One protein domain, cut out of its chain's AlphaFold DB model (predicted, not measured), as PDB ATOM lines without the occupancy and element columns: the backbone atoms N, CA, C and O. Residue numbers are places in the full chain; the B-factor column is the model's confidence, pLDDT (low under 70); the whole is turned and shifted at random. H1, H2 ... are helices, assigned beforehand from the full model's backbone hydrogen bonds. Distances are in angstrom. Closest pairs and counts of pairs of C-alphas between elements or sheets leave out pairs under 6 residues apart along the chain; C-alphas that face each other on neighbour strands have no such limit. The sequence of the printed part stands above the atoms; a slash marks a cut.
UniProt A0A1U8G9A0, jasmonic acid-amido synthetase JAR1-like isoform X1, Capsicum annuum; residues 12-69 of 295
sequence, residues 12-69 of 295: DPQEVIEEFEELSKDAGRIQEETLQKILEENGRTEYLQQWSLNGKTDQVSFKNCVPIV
ATOM      1  N   ASP A  12      18.714  -0.976  22.466       89.94
ATOM      2  CA  ASP A  12      18.024  -0.419  23.627       89.94
ATOM      3  C   ASP A  12      17.672   1.060  23.363       89.94
ATOM      4  O   ASP A  12      18.572   1.903  23.313       89.94
ATOM      5  N   PRO A  13      16.382   1.400  23.158       88.00
ATOM      6  CA  PRO A  13      15.955   2.780  22.952       88.00
ATOM      7  C   PRO A  13      16.324   3.711  24.113       88.00
ATOM      8  O   PRO A  13      16.604   4.882  23.871       88.00
ATOM      9  N   GLN A  14      16.322   3.206  25.351       92.31
ATOM     10  CA  GLN A  14      16.565   4.022  26.537       92.31
ATOM     11  C   GLN A  14      18.039   4.431  26.620       92.31
ATOM     12  O   GLN A  14      18.322   5.612  26.804       92.31
ATOM     13  N   GLU A  15      18.962   3.491  26.378       94.12
ATOM     14  CA  GLU A  15      20.412   3.761  26.306       94.12
ATOM     15  C   GLU A  15      20.717   4.860  25.270       94.12
ATOM     16  O   GLU A  15      21.450   5.804  25.553       94.12
ATOM     17  N   VAL A  16      20.102   4.778  24.084       91.44
ATOM     18  CA  VAL A  16      20.313   5.746  22.989       91.44
ATOM     19  C   VAL A  16      19.787   7.142  23.333       91.44
ATOM     20  O   VAL A  16      20.379   8.145  22.930       91.44
ATOM     21  N   ILE A  17      18.660   7.226  24.042       91.50
ATOM     22  CA  ILE A  17      18.082   8.507  24.461       91.50
ATOM     23  C   ILE A  17      18.926   9.130  25.564       91.50
ATOM     24  O   ILE A  17      19.242  10.310  25.476       91.50
ATOM     25  N   GLU A  18      19.335   8.348  26.563       95.69
ATOM     26  CA  GLU A  18      20.211   8.823  27.637       95.69
ATOM     27  C   GLU A  18      21.546   9.340  27.088       95.69
ATOM     28  O   GLU A  18      21.994  10.413  27.494       95.69
ATOM     29  N   GLU A  19      22.139   8.640  26.114       92.88
ATOM     30  CA  GLU A  19      23.337   9.102  25.404       92.88
ATOM     31  C   GLU A  19      23.091  10.441  24.689       92.88
ATOM     32  O   GLU A  19      23.883  11.375  24.832       92.88
ATOM     33  N   PHE A  20      21.987  10.568  23.945       91.88
ATOM     34  CA  PHE A  20      21.653  11.809  23.240       91.88
ATOM     35  C   PHE A  20      21.419  12.980  24.203       91.88
ATOM     36  O   PHE A  20      21.955  14.069  23.988       91.88
ATOM     37  N   GLU A  21      20.651  12.758  25.270       93.06
ATOM     38  CA  GLU A  21      20.375  13.761  26.296       93.06
ATOM     39  C   GLU A  21      21.676  14.218  26.965       93.06
ATOM     40  O   GLU A  21      21.918  15.421  27.065       93.06
ATOM     41  N   GLU A  22      22.565  13.290  27.337       93.06
ATOM     42  CA  GLU A  22      23.872  13.615  27.923       93.06
ATOM     43  C   GLU A  22      24.741  14.452  26.977       93.06
ATOM     44  O   GLU A  22      25.281  15.482  27.385       93.06
ATOM     45  N   LEU A  23      24.828  14.067  25.700       87.94
ATOM     46  CA  LEU A  23      25.562  14.832  24.688       87.94
ATOM     47  C   LEU A  23      24.956  16.227  24.463       87.94
ATOM     48  O   LEU A  23      25.682  17.182  24.179       87.94
ATOM     49  N   SER A  24      23.635  16.364  24.597       90.62
ATOM     50  CA  SER A  24      22.932  17.627  24.360       90.62
ATOM     51  C   SER A  24      23.057  18.640  25.508       90.62
ATOM     52  O   SER A  24      22.901  19.840  25.268       90.62
ATOM     53  N   LYS A  25      23.403  18.195  26.729       95.50
ATOM     54  CA  LYS A  25      23.575  19.066  27.912       95.50
ATOM     55  C   LYS A  25      24.638  20.143  27.719       95.50
ATOM     56  O   LYS A  25      24.488  21.243  28.247       95.50
ATOM     57  N   ASP A  26      25.699  19.832  26.977       94.06
ATOM     58  CA  ASP A  26      26.781  20.768  26.673       94.06
ATOM     59  C   ASP A  26      27.196  20.673  25.202       94.06
ATOM     60  O   ASP A  26      28.285  20.223  24.836       94.06
ATOM     61  N   ALA A  27      26.292  21.126  24.335       92.00
ATOM     62  CA  ALA A  27      26.548  21.177  22.902       92.00
ATOM     63  C   ALA A  27      27.778  22.036  22.545       92.00
ATOM     64  O   ALA A  27      28.427  21.768  21.536       92.00
ATOM     65  N   GLY A  28      28.110  23.052  23.354       92.62
ATOM     66  CA  GLY A  28      29.268  23.920  23.126       92.62
ATOM     67  C   GLY A  28      30.574  23.136  23.199       92.62
ATOM     68  O   GLY A  28      31.315  23.084  22.213       92.62
ATOM     69  N   ARG A  29      30.799  22.447  24.324       95.69
ATOM     70  CA  ARG A  29      31.974  21.589  24.521       95.69
ATOM     71  C   ARG A  29      32.053  20.476  23.477       95.69
ATOM     72  O   ARG A  29      33.113  20.267  22.895       95.69
ATOM     73  N   ILE A  30      30.938  19.798  23.185       93.56
ATOM     74  CA  ILE A  30      30.915  18.705  22.195       93.56
ATOM     75  C   ILE A  30      31.298  19.198  20.792       93.56
ATOM     76  O   ILE A  30      32.031  18.514  20.072       93.56
ATOM     77  N   GLN A  31      30.849  20.389  20.385       92.81
ATOM     78  CA  GLN A  31      31.236  20.972  19.093       92.81
ATOM     79  C   GLN A  31      32.720  21.360  19.051       92.81
ATOM     80  O   GLN A  31      33.366  21.177  18.016       92.81
ATOM     81  N   GLU A  32      33.277  21.857  20.157       94.56
ATOM     82  CA  GLU A  32      34.709  22.165  20.267       94.56
ATOM     83  C   GLU A  32      35.577  20.902  20.184       94.56
ATOM     84  O   GLU A  32      36.508  20.859  19.379       94.56
ATOM     85  N   GLU A  33      35.222  19.847  20.920       95.56
ATOM     86  CA  GLU A  33      35.894  18.540  20.867       95.56
ATOM     87  C   GLU A  33      35.800  17.908  19.470       95.56
ATOM     88  O   GLU A  33      36.777  17.363  18.951       95.56
ATOM     89  N   THR A  34      34.639  18.032  18.821       93.25
ATOM     90  CA  THR A  34      34.435  17.543  17.450       93.25
ATOM     91  C   THR A  34      35.336  18.282  16.461       93.25
ATOM     92  O   THR A  34      35.990  17.645  15.633       93.25
ATOM     93  N   LEU A  35      35.411  19.616  16.549       94.50
ATOM     94  CA  LEU A  35      36.310  20.412  15.710       94.50
ATOM     95  C   LEU A  35      37.771  20.021  15.947       94.50
ATOM     96  O   LEU A  35      38.503  19.809  14.978       94.50
ATOM     97  N   GLN A  36      38.179  19.888  17.209       96.12
ATOM     98  CA  GLN A  36      39.529  19.473  17.570       96.12
ATOM     99  C   GLN A  36      39.873  18.123  16.930       96.12
ATOM    100  O   GLN A  36      40.873  18.036  16.217       96.12
ATOM    101  N   LYS A  37      39.013  17.107  17.088       95.00
ATOM    102  CA  LYS A  37      39.199  15.780  16.477       95.00
ATOM    103  C   LYS A  37      39.330  15.869  14.953       95.00
ATOM    104  O   LYS A  37      40.244  15.279  14.379       95.00
ATOM    105  N   ILE A  38      38.462  16.639  14.286       93.94
ATOM    106  CA  ILE A  38      38.525  16.834  12.827       93.94
ATOM    107  C   ILE A  38      39.872  17.447  12.416       93.94
ATOM    108  O   ILE A  38      40.465  17.012  11.427       93.94
ATOM    109  N   LEU A  39      40.367  18.447  13.145       94.38
ATOM    110  CA  LEU A  39      41.629  19.116  12.821       94.38
ATOM    111  C   LEU A  39      42.853  18.244  13.131       94.38
ATOM    112  O   LEU A  39      43.803  18.249  12.350       94.38
ATOM    113  N   GLU A  40      42.824  17.459  14.206       94.88
ATOM    114  CA  GLU A  40      43.882  16.497  14.545       94.88
ATOM    115  C   GLU A  40      44.015  15.408  13.475       94.88
ATOM    116  O   GLU A  40      45.121  15.114  13.011       94.88
ATOM    117  N   GLU A  41      42.888  14.853  13.028       93.12
ATOM    118  CA  GLU A  41      42.860  13.806  12.005       93.12
ATOM    119  C   GLU A  41      43.274  14.325  10.621       93.12
ATOM    120  O   GLU A  41      43.937  13.618   9.857       93.12
ATOM    121  N   ASN A  42      42.887  15.557  10.278       94.31
ATOM    122  CA  ASN A  42      43.018  16.081   8.917       94.31
ATOM    123  C   ASN A  42      44.111  17.149   8.763       94.31
ATOM    124  O   ASN A  42      44.342  17.618   7.650       94.31
ATOM    125  N   GLY A  43      44.835  17.523   9.821       92.25
ATOM    126  CA  GLY A  43      45.816  18.619   9.789       92.25
ATOM    127  C   GLY A  43      46.987  18.424   8.814       92.25
ATOM    128  O   GLY A  43      47.665  19.385   8.463       92.25
ATOM    129  N   ARG A  44      47.220  17.190   8.344       92.62
ATOM    130  CA  ARG A  44      48.225  16.853   7.314       92.62
ATOM    131  C   ARG A  44      47.659  16.755   5.896       92.62
ATOM    132  O   ARG A  44      48.383  16.347   4.993       92.62
ATOM    133  N   THR A  45      46.381  17.061   5.709       95.19
ATOM    134  CA  THR A  45      45.758  17.028   4.385       95.19
ATOM    135  C   THR A  45      46.224  18.198   3.531       95.19
ATOM    136  O   THR A  45      46.510  19.274   4.061       95.19
ATOM    137  N   GLU A  46      46.268  18.008   2.214       95.69
ATOM    138  CA  GLU A  46      46.676  19.051   1.267       95.69
ATOM    139  C   GLU A  46      45.879  20.345   1.478       95.69
ATOM    140  O   GLU A  46      46.460  21.427   1.521       95.69
ATOM    141  N   TYR A  47      44.564  20.235   1.678       95.31
ATOM    142  CA  TYR A  47      43.704  21.395   1.889       95.31
ATOM    143  C   TYR A  47      44.032  22.146   3.182       95.31
ATOM    144  O   TYR A  47      44.163  23.366   3.154       95.31
ATOM    145  N   LEU A  48      44.189  21.454   4.319       93.81
ATOM    146  CA  LEU A  48      44.479  22.135   5.588       93.81
ATOM    147  C   LEU A  48      45.917  22.649   5.680       93.81
ATOM    148  O   LEU A  48      46.135  23.654   6.348       93.81
ATOM    149  N   GLN A  49      46.871  22.032   4.981       93.94
ATOM    150  CA  GLN A  49      48.259  22.505   4.929       93.94
ATOM    151  C   GLN A  49      48.427  23.839   4.192       93.94
ATOM    152  O   GLN A  49      49.388  24.560   4.453       93.94
ATOM    153  N   GLN A  50      47.505  24.180   3.289       94.19
ATOM    154  CA  GLN A  50      47.500  25.486   2.619       94.19
ATOM    155  C   GLN A  50      47.153  26.627   3.578       94.19
ATOM    156  O   GLN A  50      47.525  27.777   3.340       94.19
ATOM    157  N   TRP A  51      46.455  26.311   4.667       92.75
ATOM    158  CA  TRP A  51      46.079  27.266   5.693       92.75
ATOM    159  C   TRP A  51      47.096  27.180   6.831       92.75
ATOM    160  O   TRP A  51      47.427  26.097   7.303       92.75
ATOM    161  N   SER A  52      47.606  28.323   7.292       86.50
ATOM    162  CA  SER A  52      48.681  28.419   8.296       86.50
ATOM    163  C   SER A  52      48.251  28.026   9.723       86.50
ATOM    164  O   SER A  52      48.561  28.721  10.692       86.50
ATOM    165  N   LEU A  53      47.529  26.912   9.868       88.50
ATOM    166  CA  LEU A  53      47.108  26.333  11.139       88.50
ATOM    167  C   LEU A  53      48.299  25.809  11.943       88.50
ATOM    168  O   LEU A  53      48.249  25.845  13.165       88.50
ATOM    169  N   ASN A  54      49.380  25.357  11.296       85.88
ATOM    170  CA  ASN A  54      50.604  24.875  11.959       85.88
ATOM    171  C   ASN A  54      50.336  23.828  13.063       85.88
ATOM    172  O   ASN A  54      50.963  23.855  14.119       85.88
ATOM    173  N   GLY A  55      49.376  22.928  12.832       86.50
ATOM    174  CA  GLY A  55      48.981  21.898  13.797       86.50
ATOM    175  C   GLY A  55      48.095  22.388  14.947       86.50
ATOM    176  O   GLY A  55      47.804  21.605  15.844       86.50
ATOM    177  N   LYS A  56      47.654  23.652  14.939       93.44
ATOM    178  CA  LYS A  56      46.659  24.153  15.890       93.44
ATOM    179  C   LYS A  56      45.285  23.566  15.592       93.44
ATOM    180  O   LYS A  56      44.867  23.492  14.437       93.44
ATOM    181  N   THR A  57      44.582  23.209  16.657       94.75
ATOM    182  CA  THR A  57      43.289  22.515  16.620       94.75
ATOM    183  C   THR A  57      42.189  23.308  17.329       94.75
ATOM    184  O   THR A  57      41.068  22.828  17.471       94.75
ATOM    185  N   ASP A  58      42.490  24.538  17.762       93.88
ATOM    186  CA  ASP A  58      41.559  25.394  18.486       93.88
ATOM    187  C   ASP A  58      40.627  26.188  17.556       93.88
ATOM    188  O   ASP A  58      40.964  26.554  16.423       93.88
ATOM    189  N   GLN A  59      39.443  26.505  18.079       95.00
ATOM    190  CA  GLN A  59      38.387  27.200  17.347       95.00
ATOM    191  C   GLN A  59      38.811  28.590  16.843       95.00
ATOM    192  O   GLN A  59      38.395  29.005  15.758       95.00
ATOM    193  N   VAL A  60      39.618  29.324  17.617       96.00
ATOM    194  CA  VAL A  60      40.024  30.698  17.285       96.00
ATOM    195  C   VAL A  60      40.975  30.688  16.094       96.00
ATOM    196  O   VAL A  60      40.765  31.422  15.127       96.00
ATOM    197  N   SER A  61      41.981  29.817  16.121       95.69
ATOM    198  CA  SER A  61      42.907  29.624  15.005       95.69
ATOM    199  C   SER A  61      42.182  29.143  13.752       95.69
ATOM    200  O   SER A  61      42.419  29.688  12.675       95.69
ATOM    201  N   PHE A  62      41.248  28.194  13.882       95.19
ATOM    202  CA  PHE A  62      40.449  27.724  12.748       95.19
ATOM    203  C   PHE A  62      39.666  28.858  12.078       95.19
ATOM    204  O   PHE A  62      39.808  29.068  10.874       95.19
ATOM    205  N   LYS A  63      38.910  29.639  12.862       95.69
ATOM    206  CA  LYS A  63      38.111  30.773  12.361       95.69
ATOM    207  C   LYS A  63      38.962  31.858  11.697       95.69
ATOM    208  O   LYS A  63      38.499  32.491  10.752       95.69
ATOM    209  N   ASN A  64      40.181  32.081  12.187       96.12
ATOM    210  CA  ASN A  64      41.070  33.122  11.666       96.12
ATOM    211  C   ASN A  64      41.867  32.682  10.426       96.12
ATOM    212  O   ASN A  64      42.272  33.538   9.641       96.12
ATOM    213  N   CYS A  65      42.132  31.382  10.260       95.44
ATOM    214  CA  CYS A  65      43.019  30.877   9.208       95.44
ATOM    215  C   CYS A  65      42.290  30.197   8.045       95.44
ATOM    216  O   CYS A  65      42.769  30.285   6.916       95.44
ATOM    217  N   VAL A  66      41.178  29.499   8.299       94.56
ATOM    218  CA  VAL A  66      40.477  28.707   7.277       94.56
ATOM    219  C   VAL A  66      39.295  29.510   6.726       94.56
ATOM    220  O   VAL A  66      38.397  29.872   7.489       94.56
ATOM    221  N   PRO A  67      39.254  29.805   5.415       95.25
ATOM    222  CA  PRO A  67      38.183  30.605   4.842       95.25
ATOM    223  C   PRO A  67      36.873  29.824   4.740       95.25
ATOM    224  O   PRO A  67      36.840  28.600   4.601       95.25
ATOM    225  N   ILE A  68      35.773  30.571   4.718       94.75
ATOM    226  CA  ILE A  68      34.471  30.039   4.322       94.75
ATOM    227  C   ILE A  68      34.496  29.818   2.807       94.75
ATOM    228  O   ILE A  68      34.733  30.754   2.045       94.75
ATOM    229  N   VAL A  69      34.232  28.584   2.383       92.69
ATOM    230  CA  VAL A  69      34.298  28.162   0.980       92.69
ATOM    231  C   VAL A  69      32.956  27.660   0.463       92.69
ATOM    232  O   VAL A  69      32.070  27.247   1.217       92.69
TER     233      VAL A  69
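This is residues 12 to 69 of the 295 residues of the protein "jasmonic acid-amido synthetase JAR1-like isoform X1" of Capsicum annuum (UniProt A0A1U8G9A0). Two helices, H1 and H2, meet near their ends as an L, and beyond this corner the rest of the printed part folds back towards H2, making a small compact head. H1, together with the first residues of H2, sticks out as an arm: residues 12 to 30 stand free, while the head holds the remainder of H2, the short helix H3, the loop after it and H4. The printed part has 58 residues with four named helices, in the order H1, H2, H3, H4, and no named strand; its class is all helix. It is only just loose, close to extended, with a radius of gyration of the C-alphas of 15.0 A, and it spans 45 by 20 by 19 A, the arm making much of the length.

H1, residues 13 to 24, and H2, residues 27 to 42, are close but not clearly touching; their closest C-alphas, those of Leu 23 and Ile 30, are 7.1 A apart. Their lines are about perpendicular, at 88 degrees. H3, residues 46 to 49, is close to H2 but not clearly touching it, and the closest C-alphas, those of Asn 42 and Leu 48, are 7.1 A apart. H4, residues 59 to 65, only just touches H2, with 3 pairs of C-alphas within 8 A, and H2 does so with residues 32 to 36 alone. The closest C-alphas of H2 and H4 are those of Glu 32 and Gln 59, 6.9 A apart. H2 and H4 run the same way at a steep tilt of 49 degrees. H1 is apart from H3 and from H4, and H3 is apart from H4. In H1, H2 and H4 every O i to N i+4 pair is within hydrogen-bond range; H3, with 4 residues, is too short for any such pair, and its 1 pair of O i and N i+3 is not within range.

H1 runs from Pro 13, with its C-alpha at (15.955, 2.780, 22.952), to Ser 24, 16.5 A from first to last C-alpha. H2, the longest helix with 16 residues, runs 22.2 A from Ala 27 to Asn 42, where C-alpha 42 is at (43.018, 16.081, 8.917). H3 goes from Glu 46 to Gln 49 and measures 5.3 A. H4 goes from Gln 59 to Cys 65, 10.1 A, and ends with C-alpha 65 at (43.019, 30.877, 9.208).

The two C-alphas farthest apart, those of Asp 12 and Ser 52, are 44.8 A apart. Without the residues that stand free, the body has 39 residues and spans 23 by 18 by 18 A. The links from H1 to H2 and from H2 to H3 are tight, and the link from H3 to H4, 9 residues, is short. The printed part has no cut. The mean pLDDT of the printed part is 93.3, and no printed residue is under 70.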